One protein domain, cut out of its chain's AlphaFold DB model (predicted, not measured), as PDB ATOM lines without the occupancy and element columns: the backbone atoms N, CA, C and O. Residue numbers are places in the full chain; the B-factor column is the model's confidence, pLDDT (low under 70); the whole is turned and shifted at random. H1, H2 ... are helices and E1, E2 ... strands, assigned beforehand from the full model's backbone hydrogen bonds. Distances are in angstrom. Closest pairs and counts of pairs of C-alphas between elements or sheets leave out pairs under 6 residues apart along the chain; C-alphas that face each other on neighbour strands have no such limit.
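Overview. This is residues 4 to 96 of the 97 residues of an uncharacterized protein of Uliginosibacterium sp. TH139 (UniProt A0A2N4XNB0). A strongly twisted five-stranded sheet curls like part of a barrel, with short helices H1 and H2 on opposite faces; a long link leads away to helix H3, which sits apart from the sheet at one end of the longest axis. The printed part has 93 residues, under half of them in named elements, in the chain order E1 E2 H1 H2 E3 E4 E5 H3. The sheet order is E2 E1 E3 E4 E5, all antiparallel, and the class is mixed. It is only just loose, close to compact, with a radius of gyration of the C-alphas of 14.9 A and spans of 47 by 31 by 24 A.

Arrangement. E1, residues 4 to 7, has neighbours E2, residues 12 to 16, with N 5 and O 14 at 2.9 A, and E3, residues 36 to 40, with N 4 and O 39 at 2.8 A. E3, E4, residues 45 to 50, and E5, residues 56 to 60, form a meander, each strand the antiparallel neighbour of the one before; N 46 and O 38 are 2.8 A apart, N 47 and O 59 2.8 A. H1, residues 19 to 23, lies over E3 at a height over the sheet of 5.1 A; its closest C-alphas to E5 are Pro 19 and Leu 58, 6.3 A. H2, residues 28 to 32, lies over none of the strands; its closest C-alphas to E4 are Leu 31 and Val 48, 6.8 A. E2, H1 H2 and E3 form a split strand-helix-strand unit, two strands running the same way with E1 between them, its crossover right-handed. H3, residues 85 to 95, is not on the sheet. In the three helices every O i to N i+4 pair is within hydrogen-bond range.

Along the chain. E1 begins at C-alpha 4 (146.241, 210.352, 129.507). E4 is 16.2 A long, and H3, 15.8 A, ends at C-alpha 95 (168.072, 208.415, 127.742).

Size, cuts and confidence. The C-alphas of Asp 53 and Pro 86 are the two farthest apart, 47.8 A. The link E5 to H3 is long, and residues 63 to 68 and 80 to 86 stand free. The printed part has no cut; pLDDT is under 70 in residues 62 to 96.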
ATOM      1  N   PHE A   4     144.954 210.816 129.010       93.12
ATOM      2  CA  PHE A   4     146.241 210.352 129.507       93.12
ATOM      3  C   PHE A   4     147.088 211.555 129.910       93.12
ATOM      4  O   PHE A   4     147.178 212.528 129.160       93.12
ATOM      5  N   VAL A   5     147.693 211.497 131.093       93.81
ATOM      6  CA  VAL A   5     148.529 212.568 131.645       93.81
ATOM      7  C   VAL A   5     149.919 212.021 131.899       93.81
ATOM      8  O   VAL A   5     150.082 211.120 132.720       93.81
ATOM      9  N   PHE A   6     150.908 212.571 131.208       91.81
ATOM     10  CA  PHE A   6     152.309 212.226 131.395       91.81
ATOM     11  C   PHE A   6     153.008 213.299 132.234       91.81
ATOM     12  O   PHE A   6     152.928 214.486 131.912       91.81
ATOM     13  N   ASP A   7     153.670 212.877 133.309       87.50
ATOM     14  CA  ASP A   7     154.568 213.703 134.121       87.50
ATOM     15  C   ASP A   7     156.010 213.293 133.814       87.50
ATOM     16  O   ASP A   7     156.419 212.177 134.145       87.50
ATOM     17  N   SER A   8     156.767 214.185 133.173       79.00
ATOM     18  CA  SER A   8     158.147 213.909 132.774       79.00
ATOM     19  C   SER A   8     159.115 213.879 133.952       79.00
ATOM     20  O   SER A   8     160.095 213.150 133.899       79.00
ATOM     21  N   GLU A   9     158.860 214.647 135.017       80.50
ATOM     22  CA  GLU A   9     159.735 214.648 136.197       80.50
ATOM     23  C   GLU A   9     159.573 213.361 137.003       80.50
ATOM     24  O   GLU A   9     160.545 212.821 137.525       80.50
ATOM     25  N   ALA A  10     158.339 212.865 137.103       82.50
ATOM     26  CA  ALA A  10     158.038 211.624 137.802       82.50
ATOM     27  C   ALA A  10     158.145 210.374 136.910       82.50
ATOM     28  O   ALA A  10     157.901 209.273 137.404       82.50
ATOM     29  N   ALA A  11     158.439 210.539 135.613       81.12
ATOM     30  CA  ALA A  11     158.426 209.479 134.600       81.12
ATOM     31  C   ALA A  11     157.169 208.586 134.694       81.12
ATOM     32  O   ALA A  11     157.241 207.357 134.677       81.12
ATOM     33  N   SER A  12     155.996 209.212 134.845       85.88
ATOM     34  CA  SER A  12     154.749 208.505 135.154       85.88
ATOM     35  C   SER A  12     153.622 208.850 134.188       85.88
ATOM     36  O   SER A  12     153.526 209.971 133.685       85.88
ATOM     37  N   LEU A  13     152.748 207.871 133.949       89.12
ATOM     38  CA  LEU A  13     151.558 208.006 133.118       89.12
ATOM     39  C   LEU A  13     150.312 207.702 133.951       89.12
ATOM     40  O   LEU A  13     150.178 206.614 134.513       89.12
ATOM     41  N   ALA A  14     149.383 208.651 134.002       92.00
ATOM     42  CA  ALA A  14     148.092 208.499 134.659       92.00
ATOM     43  C   ALA A  14     146.951 208.496 133.636       92.00
ATOM     44  O   ALA A  14     147.016 209.172 132.609       92.00
ATOM     45  N   VAL A  15     145.881 207.761 133.947       93.75
ATOM     46  CA  VAL A  15     144.652 207.723 133.146       93.75
ATOM     47  C   VAL A  15     143.532 208.387 133.934       93.75
ATOM     48  O   VAL A  15     143.191 207.956 135.035       93.75
ATOM     49  N   CYS A  16     142.946 209.433 133.367       94.31
ATOM     50  CA  CYS A  16     141.842 210.181 133.951       94.31
ATOM     51  C   CYS A  16     140.560 209.926 133.154       94.31
ATOM     52  O   CYS A  16     140.578 209.887 131.925       94.31
ATOM     53  N   ALA A  17     139.430 209.770 133.848       91.19
ATOM     54  CA  ALA A  17     138.141 209.463 133.219       91.19
ATOM     55  C   ALA A  17     137.598 210.616 132.346       91.19
ATOM     56  O   ALA A  17     136.875 210.392 131.366       91.19
ATOM     57  N   ASP A  18     137.956 211.854 132.692       91.88
ATOM     58  CA  ASP A  18     137.554 213.064 131.984       91.88
ATOM     59  C   ASP A  18     138.608 214.193 132.082       91.88
ATOM     60  O   ASP A  18     139.536 214.114 132.898       91.88
ATOM     61  N   PRO A  19     138.492 215.253 131.253       90.50
ATOM     62  CA  PRO A  19     139.414 216.388 131.278       90.50
ATOM     63  C   PRO A  19     139.444 217.170 132.595       90.50
ATOM     64  O   PRO A  19     140.477 217.749 132.924       90.50
ATOM     65  N   ALA A  20     138.343 217.210 133.349       91.19
ATOM     66  CA  ALA A  20     138.300 217.942 134.610       91.19
ATOM     67  C   ALA A  20     139.136 217.216 135.672       91.19
ATOM     68  O   ALA A  20     139.959 217.842 136.335       91.19
ATOM     69  N   ALA A  21     139.006 215.888 135.754       93.31
ATOM     70  CA  ALA A  21     139.836 215.045 136.608       93.31
ATOM     71  C   ALA A  21     141.330 215.144 136.246       93.31
ATOM     72  O   ALA A  21     142.178 215.171 137.137       93.31
ATOM     73  N   ALA A  22     141.663 215.260 134.954       93.19
ATOM     74  CA  ALA A  22     143.045 215.432 134.498       93.19
ATOM     75  C   ALA A  22     143.683 216.750 134.968       93.19
ATOM     76  O   ALA A  22     144.887 216.800 135.210       93.19
ATOM     77  N   LEU A  23     142.887 217.811 135.120       93.56
ATOM     78  CA  LEU A  23     143.342 219.129 135.577       93.56
ATOM     79  C   LEU A  23     143.217 219.317 137.096       93.56
ATOM     80  O   LEU A  23     143.829 220.224 137.662       93.56
ATOM     81  N   GLN A  24     142.444 218.467 137.770       91.12
ATOM     82  CA  GLN A  24     142.174 218.589 139.194       91.12
ATOM     83  C   GLN A  24     143.466 218.527 140.021       91.12
ATOM     84  O   GLN A  24     144.333 217.679 139.805       91.12
ATOM     85  N   GLY A  25     143.594 219.454 140.977       85.25
ATOM     86  CA  GLY A  25     144.735 219.531 141.893       85.25
ATOM     87  C   GLY A  25     146.039 220.048 141.273       85.25
ATOM     88  O   GLY A  25     147.034 220.131 141.983       85.25
ATOM     89  N   ARG A  26     146.053 220.414 139.984       90.12
ATOM     90  CA  ARG A  26     147.227 220.999 139.319       90.12
ATOM     91  C   ARG A  26     147.190 222.514 139.417       90.12
ATOM     92  O   ARG A  26     146.163 223.135 139.140       90.12
ATOM     93  N   ALA A  27     148.310 223.117 139.799       89.94
ATOM     94  CA  ALA A  27     148.402 224.566 139.863       89.94
ATOM     95  C   ALA A  27     148.434 225.167 138.450       89.94
ATOM     96  O   ALA A  27     149.111 224.663 137.556       89.94
ATOM     97  N   VAL A  28     147.758 226.303 138.258       87.81
ATOM     98  CA  VAL A  28     147.748 227.028 136.971       87.81
ATOM     99  C   VAL A  28     149.162 227.425 136.531       87.81
ATOM    100  O   VAL A  28     149.451 227.443 135.337       87.81
ATOM    101  N   ALA A  29     150.055 227.726 137.479       88.12
ATOM    102  CA  ALA A  29     151.455 228.020 137.181       88.12
ATOM    103  C   ALA A  29     152.159 226.828 136.508       88.12
ATOM    104  O   ALA A  29     152.776 227.003 135.461       88.12
ATOM    105  N   ASP A  30     151.980 225.621 137.046       89.31
ATOM    106  CA  ASP A  30     152.578 224.394 136.512       89.31
ATOM    107  C   ASP A  30     151.961 223.993 135.164       89.31
ATOM    108  O   ASP A  30     152.657 223.546 134.252       89.31
ATOM    109  N   LEU A  31     150.650 224.215 135.006       87.38
ATOM    110  CA  LEU A  31     149.951 224.028 133.734       87.38
ATOM    111  C   LEU A  31     150.495 224.966 132.645       87.38
ATOM    112  O   LEU A  31     150.733 224.531 131.519       87.38
ATOM    113  N   ARG A  32     150.742 226.241 132.975       84.19
ATOM    114  CA  ARG A  32     151.363 227.217 132.058       84.19
ATOM    115  C   ARG A  32     152.816 226.883 131.744       84.19
ATOM    116  O   ARG A  32     153.255 227.134 130.626       84.19
ATOM    117  N   ALA A  33     153.535 226.313 132.707       84.00
ATOM    118  CA  ALA A  33     154.891 225.809 132.521       84.00
ATOM    119  C   ALA A  33     154.946 224.495 131.718       84.00
ATOM    120  O   ALA A  33     156.038 224.012 131.445       84.00
ATOM    121  N   GLN A  34     153.793 223.932 131.326       84.56
ATOM    122  CA  GLN A  34     153.689 222.685 130.562       84.56
ATOM    123  C   GLN A  34     154.397 221.505 131.241       84.56
ATOM    124  O   GLN A  34     154.964 220.642 130.580       84.56
ATOM    125  N   ARG A  35     154.328 221.446 132.578       87.44
ATOM    126  CA  ARG A  35     154.908 220.352 133.373       87.44
ATOM    127  C   ARG A  35     154.326 218.978 133.012       87.44
ATOM    128  O   ARG A  35     155.006 217.966 133.145       87.44
ATOM    129  N   TRP A  36     153.071 218.947 132.563       90.25
ATOM    130  CA  TRP A  36     152.397 217.730 132.114       90.25
ATOM    131  C   TRP A  36     152.030 217.806 130.641       90.25
ATOM    132  O   TRP A  36     151.595 218.850 130.147       90.25
ATOM    133  N   LEU A  37     152.113 216.654 129.982       90.56
ATOM    134  CA  LEU A  37     151.578 216.443 128.644       90.56
ATOM    135  C   LEU A  37     150.247 215.700 128.743       90.56
ATOM    136  O   LEU A  37     150.109 214.749 129.515       90.56
ATOM    137  N   PHE A  38     149.266 216.137 127.961       91.06
ATOM    138  CA  PHE A  38     147.912 215.594 127.974       91.06
ATOM    139  C   PHE A  38     147.595 214.995 126.610       91.06
ATOM    140  O   PHE A  38     147.824 215.642 125.591       91.06
ATOM    141  N   PHE A  39     147.022 213.796 126.587       90.12
ATOM    142  CA  PHE A  39     146.644 213.107 125.355       90.12
ATOM    143  C   PHE A  39     145.209 212.598 125.445       90.12
ATOM    144  O   PHE A  39     144.752 212.152 126.501       90.12
ATOM    145  N   GLY A  40     144.479 212.692 124.338       88.69
ATOM    146  CA  GLY A  40     143.167 212.077 124.194       88.69
ATOM    147  C   GLY A  40     143.263 210.556 124.076       88.69
ATOM    148  O   GLY A  40     144.348 209.989 123.964       88.69
ATOM    149  N   VAL A  41     142.104 209.894 124.062       85.56
ATOM    150  CA  VAL A  41     142.021 208.431 123.908       85.56
ATOM    151  C   VAL A  41     142.657 207.924 122.609       85.56
ATOM    152  O   VAL A  41     143.220 206.835 122.592       85.56
ATOM    153  N   ASP A  42     142.633 208.749 121.566       80.94
ATOM    154  CA  ASP A  42     143.194 208.436 120.250       80.94
ATOM    155  C   ASP A  42     144.707 208.721 120.160       80.94
ATOM    156  O   ASP A  42     145.286 208.662 119.082       80.94
ATOM    157  N   GLY A  43     145.357 209.086 121.274       78.50
ATOM    158  CA  GLY A  43     146.771 209.477 121.311       78.50
ATOM    159  C   GLY A  43     147.048 210.910 120.842       78.50
ATOM    160  O   GLY A  43     148.173 211.390 120.953       78.50
ATOM    161  N   GLU A  44     146.027 211.629 120.372       82.31
ATOM    162  CA  GLU A  44     146.139 213.027 119.947       82.31
ATOM    163  C   GLU A  44     146.489 213.956 121.123       82.31
ATOM    164  O   GLU A  44     145.836 213.891 122.174       82.31
ATOM    165  N   PRO A  45     147.466 214.870 120.973       85.25
ATOM    166  CA  PRO A  45     147.835 215.780 122.044       85.25
ATOM    167  C   PRO A  45     146.738 216.812 122.313       85.25
ATOM    168  O   PRO A  45     146.091 217.373 121.417       85.25
ATOM    169  N   LEU A  46     146.577 217.113 123.593       86.50
ATOM    170  CA  LEU A  46     145.681 218.124 124.115       86.50
ATOM    171  C   LEU A  46     146.515 219.271 124.682       86.50
ATOM    172  O   LEU A  46     147.474 219.064 125.422       86.50
ATOM    173  N   ARG A  47     146.127 220.502 124.361       86.31
ATOM    174  CA  ARG A  47     146.706 221.703 124.963       86.31
ATOM    175  C   ARG A  47     145.894 222.130 126.172       86.31
ATOM    176  O   ARG A  47     144.663 222.048 126.149       86.31
ATOM    177  N   VAL A  48     146.577 222.670 127.173       89.19
ATOM    178  CA  VAL A  48     145.924 223.380 128.271       89.19
ATOM    179  C   VAL A  48     145.655 224.817 127.842       89.19
ATOM    180  O   VAL A  48     146.546 225.519 127.371       89.19
ATOM    181  N   ASP A  49     144.419 225.256 128.018       87.94
ATOM    182  CA  ASP A  49     143.992 226.633 127.818       87.94
ATOM    183  C   ASP A  49     143.595 227.211 129.181       87.94
ATOM    184  O   ASP A  49     142.613 226.775 129.784       87.94
ATOM    185  N   CYS A  50     144.417 228.128 129.696       87.88
ATOM    186  CA  CYS A  50     144.200 228.800 130.977       87.88
ATOM    187  C   CYS A  50     143.412 230.089 130.735       87.88
ATOM    188  O   CYS A  50     143.953 231.060 130.202       87.88
ATOM    189  N   LEU A  51     142.151 230.103 131.147       86.50
ATOM    190  CA  LEU A  51     141.231 231.209 130.927       86.50
ATOM    191  C   LEU A  51     141.475 232.357 131.918       86.50
ATOM    192  O   LEU A  51     142.095 232.198 132.973       86.50
ATOM    193  N   ALA A  52     140.988 233.550 131.566       82.81
ATOM    194  CA  ALA A  52     141.166 234.760 132.372       82.81
ATOM    195  C   ALA A  52     140.438 234.703 133.729       82.81
ATOM    196  O   ALA A  52     140.814 235.419 134.653       82.81
ATOM    197  N   ASP A  53     139.432 233.838 133.859       85.38
ATOM    198  CA  ASP A  53     138.704 233.573 135.105       85.38
ATOM    199  C   ASP A  53     139.455 232.621 136.059       85.38
ATOM    200  O   ASP A  53     138.946 232.277 137.124       85.38
ATOM    201  N   GLY A  54     140.670 232.200 135.691       79.00
ATOM    202  CA  GLY A  54     141.496 231.288 136.476       79.00
ATOM    203  C   GLY A  54     141.155 229.812 136.273       79.00
ATOM    204  O   GLY A  54     141.821 228.959 136.858       79.00
ATOM    205  N   THR A  55     140.169 229.487 135.433       85.50
ATOM    206  CA  THR A  55     139.872 228.103 135.064       85.50
ATOM    207  C   THR A  55     140.826 227.601 133.982       85.50
ATOM    208  O   THR A  55     141.517 228.363 133.302       85.50
ATOM    209  N   SER A  56     140.917 226.282 133.845       89.81
ATOM    210  CA  SER A  56     141.714 225.629 132.809       89.81
ATOM    211  C   SER A  56     140.870 224.581 132.105       89.81
ATOM    212  O   SER A  56     140.057 223.906 132.734       89.81
ATOM    213  N   GLN A  57     141.070 224.437 130.801       91.56
ATOM    214  CA  GLN A  57     140.399 223.431 129.980       91.56
ATOM    215  C   GLN A  57     141.399 222.767 129.033       91.56
ATOM    216  O   GLN A  57     142.377 223.388 128.618       91.56
ATOM    217  N   LEU A  58     141.137 221.515 128.662       90.19
ATOM    218  CA  LEU A  58     141.898 220.820 127.627       90.19
ATOM    219  C   LEU A  58     141.214 220.986 126.274       90.19
ATOM    220  O   LEU A  58     139.994 220.851 126.165       90.19
ATOM    221  N   ARG A  59     141.997 221.267 125.232       86.12
ATOM    222  CA  ARG A  59     141.510 221.355 123.850       86.12
ATOM    223  C   ARG A  59     142.405 220.550 122.914       86.12
ATOM    224  O   ARG A  59     143.614 220.537 123.132       86.12
ATOM    225  N   PRO A  60     141.858 219.934 121.853       82.38
ATOM    226  CA  PRO A  60     142.681 219.335 120.809       82.38
ATOM    227  C   PRO A  60     143.685 220.343 120.249       82.38
ATOM    228  O   PRO A  60     143.341 221.503 120.000       82.38
ATOM    229  N   TRP A  61     144.924 219.905 120.036       73.69
ATOM    230  CA  TRP A  61     145.982 220.774 119.519       73.69
ATOM    231  C   TRP A  61     145.699 221.262 118.085       73.69
ATOM    232  O   TRP A  61     146.058 222.380 117.708       73.69
ATOM    233  N   ALA A  62     144.980 220.459 117.296       55.22
ATOM    234  CA  ALA A  62     144.743 220.652 115.865       55.22
ATOM    235  C   ALA A  62     143.729 221.757 115.474       55.22
ATOM    236  O   ALA A  62     143.335 221.838 114.314       55.22
ATOM    237  N   SER A  63     143.311 222.655 116.372       50.41
ATOM    238  CA  SER A  63     142.297 223.677 116.033       50.41
ATOM    239  C   SER A  63     142.849 224.938 115.334       50.41
ATOM    240  O   SER A  63     142.166 225.961 115.285       50.41
ATOM    241  N   CYS A  64     144.104 224.932 114.878       44.88
ATOM    242  CA  CYS A  64     144.827 226.131 114.451       44.88
ATOM    243  C   CYS A  64     145.933 225.771 113.441       44.88
ATOM    244  O   CYS A  64     146.917 225.124 113.797       44.88
ATOM    245  N   ALA A  65     145.798 226.209 112.182       46.66
ATOM    246  CA  ALA A  65     146.761 225.935 111.104       46.66
ATOM    247  C   ALA A  65     148.184 226.473 111.384       46.66
ATOM    248  O   ALA A  65     149.154 225.965 110.827       46.66
ATOM    249  N   SER A  66     148.320 227.463 112.271       50.88
ATOM    250  CA  SER A  66     149.597 228.047 112.702       50.88
ATOM    251  C   SER A  66     150.223 227.365 113.926       50.88
ATOM    252  O   SER A  66     151.353 227.688 114.276       50.88
ATOM    253  N   CYS A  67     149.535 226.409 114.559       50.16
ATOM    254  CA  CYS A  67     149.959 225.762 115.803       50.16
ATOM    255  C   CYS A  67     150.479 224.329 115.588       50.16
ATOM    256  O   CYS A  67     150.489 223.539 116.532       50.16
ATOM    257  N   ARG A  68     150.854 223.962 114.350       45.81
ATOM    258  CA  ARG A  68     151.349 222.618 114.005       45.81
ATOM    259  C   ARG A  68     152.387 222.158 115.034       45.81
ATOM    260  O   ARG A  68     153.337 222.890 115.292       45.81
ATOM    261  N   LEU A  69     152.164 220.953 115.566       47.25
ATOM    262  CA  LEU A  69     152.876 220.138 116.573       47.25
ATOM    263  C   LEU A  69     154.425 220.153 116.601       47.25
ATOM    264  O   LEU A  69     155.029 219.397 117.350       47.25
ATOM    265  N   VAL A  70     155.106 220.967 115.803       46.09
ATOM    266  CA  VAL A  70     156.560 220.929 115.610       46.09
ATOM    267  C   VAL A  70     157.338 221.415 116.845       46.09
ATOM    268  O   VAL A  70     158.543 221.221 116.915       46.09
ATOM    269  N   GLN A  71     156.684 222.002 117.856       43.16
ATOM    270  CA  GLN A  71     157.384 222.569 119.021       43.16
ATOM    271  C   GLN A  71     157.500 221.652 120.250       43.16
ATOM    272  O   GLN A  71     158.260 221.989 121.151       43.16
ATOM    273  N   VAL A  72     156.827 220.496 120.284       45.69
ATOM    274  CA  VAL A  72     156.973 219.510 121.387       45.69
ATOM    275  C   VAL A  72     157.594 218.192 120.900       45.69
ATOM    276  O   VAL A  72     158.060 217.385 121.697       45.69
ATOM    277  N   LEU A  73     157.691 217.994 119.580       42.00
ATOM    278  CA  LEU A  73     158.169 216.750 118.973       42.00
ATOM    279  C   LEU A  73     159.643 216.703 118.512       42.00
ATOM    280  O   LEU A  73     159.942 215.778 117.762       42.00
ATOM    281  N   PRO A  74     160.618 217.568 118.883       42.50
ATOM    282  CA  PRO A  74     161.996 217.245 118.495       42.50
ATOM    283  C   PRO A  74     162.497 215.941 119.154       42.50
ATOM    284  O   PRO A  74     163.582 215.486 118.819       42.50
ATOM    285  N   TRP A  75     161.739 215.374 120.107       41.91
ATOM    286  CA  TRP A  75     162.110 214.208 120.917       41.91
ATOM    287  C   TRP A  75     161.113 213.040 120.843       41.91
ATOM    288  O   TRP A  75     161.321 212.021 121.493       41.91
ATOM    289  N   VAL A  76     160.026 213.162 120.077       43.34
ATOM    290  CA  VAL A  76     159.096 212.041 119.883       43.34
ATOM    291  C   VAL A  76     159.451 211.376 118.564       43.34
ATOM    292  O   VAL A  76     159.042 211.831 117.496       43.34
ATOM    293  N   GLU A  77     160.241 210.307 118.637       50.38
ATOM    294  CA  GLU A  77     160.398 209.395 117.510       50.38
ATOM    295  C   GLU A  77     159.046 208.732 117.236       50.38
ATOM    296  O   GLU A  77     158.475 208.026 118.067       50.38
ATOM    297  N   HIS A  78     158.493 209.026 116.063       44.53
ATOM    298  CA  HIS A  78     157.271 208.401 115.592       44.53
ATOM    299  C   HIS A  78     157.633 207.020 115.040       44.53
ATOM    300  O   HIS A  78     158.173 206.909 113.940       44.53
ATOM    301  N   PHE A  79     157.365 205.967 115.810       47.69
ATOM    302  CA  PHE A  79     157.526 204.596 115.337       47.69
ATOM    303  C   PHE A  79     156.292 204.221 114.507       47.69
ATOM    304  O   PHE A  79     155.177 204.189 115.022       47.69
ATOM    305  N   GLU A  80     156.476 203.960 113.208       48.66
ATOM    306  CA  GLU A  80     155.383 203.582 112.285       48.66
ATOM    307  C   GLU A  80     154.685 202.263 112.670       48.66
ATOM    308  O   GLU A  80     153.597 201.958 112.181       48.66
ATOM    309  N   ALA A  81     155.286 201.496 113.578       53.34
ATOM    310  CA  ALA A  81     154.739 200.295 114.189       53.34
ATOM    311  C   ALA A  81     154.997 200.327 115.701       53.34
ATOM    312  O   ALA A  81     155.877 201.053 116.163       53.34
ATOM    313  N   THR A  82     154.263 199.524 116.483       51.38
ATOM    314  CA  THR A  82     154.622 199.278 117.888       51.38
ATOM    315  C   THR A  82     156.067 198.773 117.922       51.38
ATOM    316  O   THR A  82     156.311 197.707 117.353       51.38
ATOM    317  N   PRO A  83     157.022 199.518 118.513       52.59
ATOM    318  CA  PRO A  83     158.414 199.100 118.515       52.59
ATOM    319  C   PRO A  83     158.513 197.740 119.200       52.59
ATOM    320  O   PRO A  83     157.901 197.513 120.250       52.59
ATOM    321  N   GLU A  84     159.254 196.816 118.592       58.06
ATOM    322  CA  GLU A  84     159.543 195.555 119.257       58.06
ATOM    323  C   GLU A  84     160.321 195.872 120.544       58.06
ATOM    324  O   GLU A  84     161.082 196.836 120.610       58.06
ATOM    325  N   TRP A  85     160.139 195.072 121.597       52.31
ATOM    326  CA  TRP A  85     160.767 195.294 122.911       52.31
ATOM    327  C   TRP A  85     162.273 195.671 122.881       52.31
ATOM    328  O   TRP A  85     162.685 196.500 123.696       52.31
ATOM    329  N   PRO A  86     163.104 195.142 121.954       57.50
ATOM    330  CA  PRO A  86     164.501 195.559 121.807       57.50
ATOM    331  C   PRO A  86     164.694 197.042 121.452       57.50
ATOM    332  O   PRO A  86     165.696 197.637 121.846       57.50
ATOM    333  N   ASP A  87     163.753 197.659 120.741       55.81
ATOM    334  CA  ASP A  87     163.819 199.075 120.375       55.81
ATOM    335  C   ASP A  87     163.491 199.977 121.574       55.81
ATOM    336  O   ASP A  87     164.135 201.008 121.756       55.81
ATOM    337  N   LEU A  88     162.597 199.545 122.475       55.88
ATOM    338  CA  LEU A  88     162.359 200.235 123.754       55.88
ATOM    339  C   LEU A  88     163.601 200.223 124.651       55.88
ATOM    340  O   LEU A  88     163.880 201.200 125.343       55.88
ATOM    341  N   GLN A  89     164.361 199.128 124.641       57.41
ATOM    342  CA  GLN A  89     165.611 199.029 125.391       57.41
ATOM    343  C   GLN A  89     166.665 200.002 124.839       57.41
ATOM    344  O   GLN A  89     167.327 200.688 125.611       57.41
ATOM    345  N   ARG A  90     166.733 200.146 123.511       58.66
ATOM    346  CA  ARG A  90     167.620 201.099 122.832       58.66
ATOM    347  C   ARG A  90     167.255 202.563 123.130       58.66
ATOM    348  O   ARG A  90     168.143 203.396 123.279       58.66
ATOM    349  N   VAL A  91     165.960 202.865 123.266       56.16
ATOM    350  CA  VAL A  91     165.469 204.184 123.712       56.16
ATOM    351  C   VAL A  91     165.817 204.448 125.183       56.16
ATOM    352  O   VAL A  91     166.200 205.558 125.533       56.16
ATOM    353  N   ARG A  92     165.745 203.441 126.059       54.78
ATOM    354  CA  ARG A  92     166.163 203.593 127.466       54.78
ATOM    355  C   ARG A  92     167.660 203.872 127.595       54.78
ATOM    356  O   ARG A  92     168.056 204.796 128.299       54.78
ATOM    357  N   GLU A  93     168.474 203.143 126.836       67.62
ATOM    358  CA  GLU A  93     169.926 203.336 126.789       67.62
ATOM    359  C   GLU A  93     170.319 204.733 126.273       67.62
ATOM    360  O   GLU A  93     171.285 205.317 126.763       67.62
ATOM    361  N   SER A  94     169.572 205.306 125.318       51.75
ATOM    362  CA  SER A  94     169.844 206.656 124.799       51.75
ATOM    363  C   SER A  94     169.434 207.778 125.760       51.75
ATOM    364  O   SER A  94     170.008 208.868 125.701       51.75
ATOM    365  N   LEU A  95     168.496 207.507 126.672       55.50
ATOM    366  CA  LEU A  95     168.072 208.415 127.742       55.50
ATOM    367  C   LEU A  95     168.957 208.326 129.000       55.50
ATOM    368  O   LEU A  95     168.829 209.166 129.889       55.50
ATOM    369  N   GLY A  96     169.891 207.370 129.049       46.00
ATOM    370  CA  GLY A  96     170.845 207.210 130.149       46.00
ATOM    371  C   GLY A  96     170.280 206.514 131.392       46.00
ATOM    372  O   GLY A  96     170.820 206.723 132.480       46.00
TER     373      GLY A  96